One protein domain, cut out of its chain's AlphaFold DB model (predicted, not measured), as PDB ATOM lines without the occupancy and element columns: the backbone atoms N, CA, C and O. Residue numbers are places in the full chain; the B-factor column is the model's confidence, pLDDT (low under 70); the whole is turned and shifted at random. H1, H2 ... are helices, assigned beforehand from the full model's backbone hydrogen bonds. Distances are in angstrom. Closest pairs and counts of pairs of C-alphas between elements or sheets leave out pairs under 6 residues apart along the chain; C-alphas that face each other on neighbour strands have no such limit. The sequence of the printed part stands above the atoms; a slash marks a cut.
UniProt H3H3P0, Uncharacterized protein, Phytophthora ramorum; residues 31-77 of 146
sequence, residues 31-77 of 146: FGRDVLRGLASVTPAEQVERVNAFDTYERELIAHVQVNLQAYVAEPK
ATOM      1  N   PHE A  31     125.792 108.521  97.139       55.75
ATOM      2  CA  PHE A  31     125.829 109.399  98.317       55.75
ATOM      3  C   PHE A  31     125.282 108.756  99.602       55.75
ATOM      4  O   PHE A  31     125.491 109.298 100.679       55.75
ATOM      5  N   GLY A  32     124.622 107.592  99.523       53.78
ATOM      6  CA  GLY A  32     124.026 106.914 100.681       53.78
ATOM      7  C   GLY A  32     122.753 107.599 101.210       53.78
ATOM      8  O   GLY A  32     122.585 108.818 101.152       53.78
ATOM      9  N   ARG A  33     121.799 106.814 101.734       55.47
ATOM     10  CA  ARG A  33     120.484 107.333 102.178       55.47
ATOM     11  C   ARG A  33     120.544 108.268 103.388       55.47
ATOM     12  O   ARG A  33     119.647 109.094 103.546       55.47
ATOM     13  N   ASP A  34     121.573 108.160 104.218       57.81
ATOM     14  CA  ASP A  34     121.708 108.974 105.431       57.81
ATOM     15  C   ASP A  34     122.183 110.399 105.123       57.81
ATOM     16  O   ASP A  34     121.729 111.346 105.762       57.81
ATOM     17  N   VAL A  35     122.986 110.579 104.067       58.44
ATOM     18  CA  VAL A  35     123.382 111.904 103.559       58.44
ATOM     19  C   VAL A  35     122.168 112.650 103.003       58.44
ATOM     20  O   VAL A  35     121.974 113.825 103.303       58.44
ATOM     21  N   LEU A  36     121.282 111.958 102.277       57.12
ATOM     22  CA  LEU A  36     120.026 112.542 101.789       57.12
ATOM     23  C   LEU A  36     119.077 112.931 102.934       57.12
ATOM     24  O   LEU A  36     118.414 113.965 102.864       57.12
ATOM     25  N   ARG A  37     119.036 112.137 104.013       61.06
ATOM     26  CA  ARG A  37     118.235 112.445 105.209       61.06
ATOM     27  C   ARG A  37     118.784 113.648 105.977       61.06
ATOM     28  O   ARG A  37     118.000 114.489 106.403       61.06
ATOM     29  N   GLY A  38     120.107 113.748 106.113       63.50
ATOM     30  CA  GLY A  38     120.775 114.886 106.749       63.50
ATOM     31  C   GLY A  38     120.673 116.187 105.948       63.50
ATOM     32  O   GLY A  38     120.683 117.266 106.531       63.50
ATOM     33  N   LEU A  39     120.525 116.112 104.621       58.59
ATOM     34  CA  LEU A  39     120.227 117.279 103.784       58.59
ATOM     35  C   LEU A  39     118.772 117.746 103.950       58.59
ATOM     36  O   LEU A  39     118.523 118.948 104.004       58.59
ATOM     37  N   ALA A  40     117.827 116.808 104.081       58.41
ATOM     38  CA  ALA A  40     116.401 117.094 104.255       58.41
ATOM     39  C   ALA A  40     116.032 117.676 105.635       58.41
ATOM     40  O   ALA A  40     114.955 118.250 105.780       58.41
ATOM     41  N   SER A  41     116.898 117.531 106.646       61.88
ATOM     42  CA  SER A  41     116.691 118.081 107.997       61.88
ATOM     43  C   SER A  41     117.175 119.524 108.173       61.88
ATOM     44  O   SER A  41     117.014 120.089 109.250       61.88
ATOM     45  N   VAL A  42     117.810 120.097 107.152       66.38
ATOM     46  CA  VAL A  42     118.406 121.437 107.175       66.38
ATOM     47  C   VAL A  42     117.460 122.399 106.463       66.38
ATOM     48  O   VAL A  42     116.874 122.053 105.433       66.38
ATOM     49  N   THR A  43     117.279 123.597 107.007       80.31
ATOM     50  CA  THR A  43     116.372 124.582 106.411       80.31
ATOM     51  C   THR A  43     116.876 125.027 105.030       80.31
ATOM     52  O   THR A  43     118.084 125.016 104.775       80.31
ATOM     53  N   PRO A  44     115.991 125.467 104.114       75.06
ATOM     54  CA  PRO A  44     116.418 125.984 102.813       75.06
ATOM     55  C   PRO A  44     117.454 127.116 102.913       75.06
ATOM     56  O   PRO A  44     118.333 127.214 102.064       75.06
ATOM     57  N   ALA A  45     117.389 127.934 103.968       76.44
ATOM     58  CA  ALA A  45     118.345 129.011 104.215       76.44
ATOM     59  C   ALA A  45     119.750 128.480 104.553       76.44
ATOM     60  O   ALA A  45     120.728 128.906 103.947       76.44
ATOM     61  N   GLU A  46     119.847 127.497 105.447       78.25
ATOM     62  CA  GLU A  46     121.122 126.871 105.824       78.25
ATOM     63  C   GLU A  46     121.741 126.065 104.668       78.25
ATOM     64  O   GLU A  46     122.963 125.981 104.548       78.25
ATOM     65  N   GLN A  47     120.919 125.484 103.787       68.25
ATOM     66  CA  GLN A  47     121.397 124.843 102.555       68.25
ATOM     67  C   GLN A  47     122.052 125.862 101.619       68.25
ATOM     68  O   GLN A  47     123.159 125.636 101.132       68.25
ATOM     69  N   VAL A  48     121.396 127.005 101.403       75.50
ATOM     70  CA  VAL A  48     121.930 128.094 100.572       75.50
ATOM     71  C   VAL A  48     123.212 128.665 101.177       75.50
ATOM     72  O   VAL A  48     124.176 128.898 100.454       75.50
ATOM     73  N   GLU A  49     123.270 128.833 102.498       81.31
ATOM     74  CA  GLU A  49     124.470 129.310 103.190       81.31
ATOM     75  C   GLU A  49     125.654 128.348 103.030       81.31
ATOM     76  O   GLU A  49     126.764 128.783 102.729       81.31
ATOM     77  N   ARG A  50     125.422 127.033 103.139       74.19
ATOM     78  CA  ARG A  50     126.466 126.016 102.923       74.19
ATOM     79  C   ARG A  50     126.974 125.992 101.485       74.19
ATOM     80  O   ARG A  50     128.178 125.852 101.281       74.19
ATOM     81  N   VAL A  51     126.081 126.146 100.509       76.44
ATOM     82  CA  VAL A  51     126.463 126.265  99.093       76.44
ATOM     83  C   VAL A  51     127.297 127.528  98.876       76.44
ATOM     84  O   VAL A  51     128.365 127.453  98.282       76.44
ATOM     85  N   ASN A  52     126.891 128.667  99.440       80.06
ATOM     86  CA  ASN A  52     127.638 129.921  99.313       80.06
ATOM     87  C   ASN A  52     129.013 129.874 100.004       80.06
ATOM     88  O   ASN A  52     129.989 130.424  99.487       80.06
ATOM     89  N   ALA A  53     129.109 129.220 101.163       78.06
ATOM     90  CA  ALA A  53     130.374 129.015 101.864       78.06
ATOM     91  C   ALA A  53     131.329 128.138 101.039       78.06
ATOM     92  O   ALA A  53     132.519 128.441 100.939       78.06
ATOM     93  N   PHE A  54     130.798 127.092 100.397       72.75
ATOM     94  CA  PHE A  54     131.562 126.251  99.483       72.75
ATOM     95  C   PHE A  54     132.023 127.022  98.238       72.75
ATOM     96  O   PHE A  54     133.209 126.994  97.922       72.75
ATOM     97  N   ASP A  55     131.129 127.779  97.596       76.88
ATOM     98  CA  ASP A  55     131.454 128.629  96.442       76.88
ATOM     99  C   ASP A  55     132.546 129.659  96.777       76.88
ATOM    100  O   ASP A  55     133.385 129.991  95.939       76.88
ATOM    101  N   THR A  56     132.542 130.184  98.005       88.38
ATOM    102  CA  THR A  56     133.564 131.129  98.479       88.38
ATOM    103  C   THR A  56     134.913 130.434  98.639       88.38
ATOM    104  O   THR A  56     135.909 130.902  98.088       88.38
ATOM    105  N   TYR A  57     134.935 129.284  99.317       86.56
ATOM    106  CA  TYR A  57     136.136 128.465  99.476       86.56
ATOM    107  C   TYR A  57     136.738 128.048  98.126       86.56
ATOM    108  O   TYR A  57     137.946 128.154  97.922       86.56
ATOM    109  N   GLU A  58     135.900 127.617  97.180       77.19
ATOM    110  CA  GLU A  58     136.336 127.228  95.838       77.19
ATOM    111  C   GLU A  58     136.990 128.406  95.102       77.19
ATOM    112  O   GLU A  58     138.069 128.257  94.524       77.19
ATOM    113  N   ARG A  59     136.391 129.604  95.167       86.56
ATOM    114  CA  ARG A  59     136.960 130.815  94.552       86.56
ATOM    115  C   ARG A  59     138.299 131.206  95.166       86.56
ATOM    116  O   ARG A  59     139.214 131.558  94.423       86.56
ATOM    117  N   GLU A  60     138.425 131.144  96.489       91.00
ATOM    118  CA  GLU A  60     139.682 131.446  97.184       91.00
ATOM    119  C   GLU A  60     140.777 130.428  96.847       91.00
ATOM    120  O   GLU A  60     141.918 130.815  96.584       91.00
ATOM    121  N   LEU A  61     140.427 129.142  96.768       80.38
ATOM    122  CA  LEU A  61     141.341 128.080  96.355       80.38
ATOM    123  C   LEU A  61     141.820 128.287  94.914       80.38
ATOM    124  O   LEU A  61     143.023 128.220  94.656       80.38
ATOM    125  N   ILE A  62     140.907 128.588  93.985       79.00
ATOM    126  CA  ILE A  62     141.252 128.885  92.589       79.00
ATOM    127  C   ILE A  62     142.164 130.110  92.523       79.00
ATOM    128  O   ILE A  62     143.201 130.045  91.873       79.00
ATOM    129  N   ALA A  63     141.834 131.201  93.220       83.81
ATOM    130  CA  ALA A  63     142.655 132.410  93.234       83.81
ATOM    131  C   ALA A  63     144.064 132.140  93.786       83.81
ATOM    132  O   ALA A  63     145.052 132.576  93.195       83.81
ATOM    133  N   HIS A  64     144.168 131.374  94.874       82.62
ATOM    134  CA  HIS A  64     145.447 130.994  95.467       82.62
ATOM    135  C   HIS A  64     146.288 130.130  94.515       82.62
ATOM    136  O   HIS A  64     147.476 130.392  94.318       82.62
ATOM    137  N   VAL A  65     145.670 129.140  93.866       79.00
ATOM    138  CA  VAL A  65     146.329 128.298  92.858       79.00
ATOM    139  C   VAL A  65     146.754 129.129  91.648       79.00
ATOM    140  O   VAL A  65     147.876 128.963  91.182       79.00
ATOM    141  N   GLN A  66     145.919 130.060  91.179       78.81
ATOM    142  CA  GLN A  66     146.219 130.938  90.045       78.81
ATOM    143  C   GLN A  66     147.413 131.856  90.339       78.81
ATOM    144  O   GLN A  66     148.285 132.008  89.489       78.81
ATOM    145  N   VAL A  67     147.480 132.441  91.541       72.62
ATOM    146  CA  VAL A  67     148.602 133.289  91.985       72.62
ATOM    147  C   VAL A  67     149.891 132.474  92.086       72.62
ATOM    148  O   VAL A  67     150.928 132.899  91.575       72.62
ATOM    149  N   ASN A  68     149.823 131.271  92.660       66.44
ATOM    150  CA  ASN A  68     150.974 130.368  92.738       66.44
ATOM    151  C   ASN A  68     151.417 129.874  91.348       66.44
ATOM    152  O   ASN A  68     152.608 129.657  91.127       66.44
ATOM    153  N   LEU A  69     150.483 129.755  90.396       60.97
ATOM    154  CA  LEU A  69     150.766 129.456  88.991       60.97
ATOM    155  C   LEU A  69     151.243 130.664  88.179       60.97
ATOM    156  O   LEU A  69     151.743 130.452  87.090       60.97
ATOM    157  N   GLN A  70     151.105 131.913  88.630       58.12
ATOM    158  CA  GLN A  70     151.660 133.057  87.890       58.12
ATOM    159  C   GLN A  70     153.150 133.291  88.182       58.12
ATOM    160  O   GLN A  70     153.827 133.955  87.400       58.12
ATOM    161  N   ALA A  71     153.685 132.707  89.260       56.84
ATOM    162  CA  ALA A  71     155.108 132.777  89.609       56.84
ATOM    163  C   ALA A  71     155.997 131.793  88.813       56.84
ATOM    164  O   ALA A  71     157.217 131.934  88.795       56.84
ATOM    165  N   TYR A  72     155.390 130.828  88.120       58.91
ATOM    166  CA  TYR A  72     156.008 129.985  87.095       58.91
ATOM    167  C   TYR A  72     155.131 130.143  85.859       58.91
ATOM    168  O   TYR A  72     153.988 129.746  85.906       58.91
ATOM    169  N   VAL A  73     155.553 130.769  84.766       55.72
ATOM    170  CA  VAL A  73     155.860 130.044  83.525       55.72
ATOM    171  C   VAL A  73     156.328 131.103  82.515       55.72
ATOM    172  O   VAL A  73     155.530 131.815  81.912       55.72
ATOM    173  N   ALA A  74     157.638 131.186  82.288       61.28
ATOM    174  CA  ALA A  74     158.095 131.334  80.913       61.28
ATOM    175  C   ALA A  74     157.693 130.028  80.226       61.28
ATOM    176  O   ALA A  74     158.102 128.975  80.717       61.28
ATOM    177  N   GLU A  75     156.851 130.067  79.188       59.16
ATOM    178  CA  GLU A  75     156.404 128.838  78.525       59.16
ATOM    179  C   GLU A  75     157.630 128.023  78.099       59.16
ATOM    180  O   GLU A  75     158.388 128.473  77.229       59.16
ATOM    181  N   PRO A  76     157.880 126.842  78.699       63.59
ATOM    182  CA  PRO A  76     158.881 125.960  78.149       63.59
ATOM    183  C   PRO A  76     158.384 125.585  76.757       63.59
ATOM    184  O   PRO A  76     157.251 125.131  76.594       63.59
ATOM    185  N   LYS A  77     159.231 125.816  75.751       66.19
ATOM    186  CA  LYS A  77     158.961 125.462  74.357       66.19
ATOM    187  C   LYS A  77     158.311 124.071  74.322       66.19
ATOM    188  O   LYS A  77     158.937 123.144  74.844       66.19
TER     189      LYS A  77
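Overview. This is residues 31 to 77 of the 146 residues of an uncharacterized protein of Phytophthora ramorum (UniProt H3H3P0). A short helix, H1, and a long one, H2, make a corner like an L, with H2 as the long arm and a tail after it, residues 71 to 77, carrying on past its far end. The printed part has 47 residues with two named helices, H1 then H2, and no named strand; its class is all helix. It is extended, with a radius of gyration of the C-alphas of 18.0 A, and spans 53 by 23 by 10 A.

Arrangement. Start at H1, residues 33 to 40, and pass the tight link of 3 residues to H2, residues 44 to 70. The two helices are close but not clearly touching: their closest C-alphas, those of Leu 39 and Gln 47, are 7.8 A apart. Their lines are about perpendicular, at 76 degrees. In H1 and H2 every O i to N i+4 pair is within hydrogen-bond range.

Along the chain. Find C-alpha 33 at (120.484, 107.333, 102.178); from there H1 runs 10.8 A to C-alpha 40. H2 begins at C-alpha 44, at (116.418, 125.984, 102.813), and runs 38.9 A to C-alpha 70 at (151.660, 133.057, 87.890).

Size, cuts and confidence. The two C-alphas farthest apart, those of Ser 41 and Lys 77, are 54.5 A apart. The printed part has no cut. Look in the B-factor column for pLDDT under 70 at residues 31 to 42, 47 and 68 to 77; the mean of the printed part is 70.1.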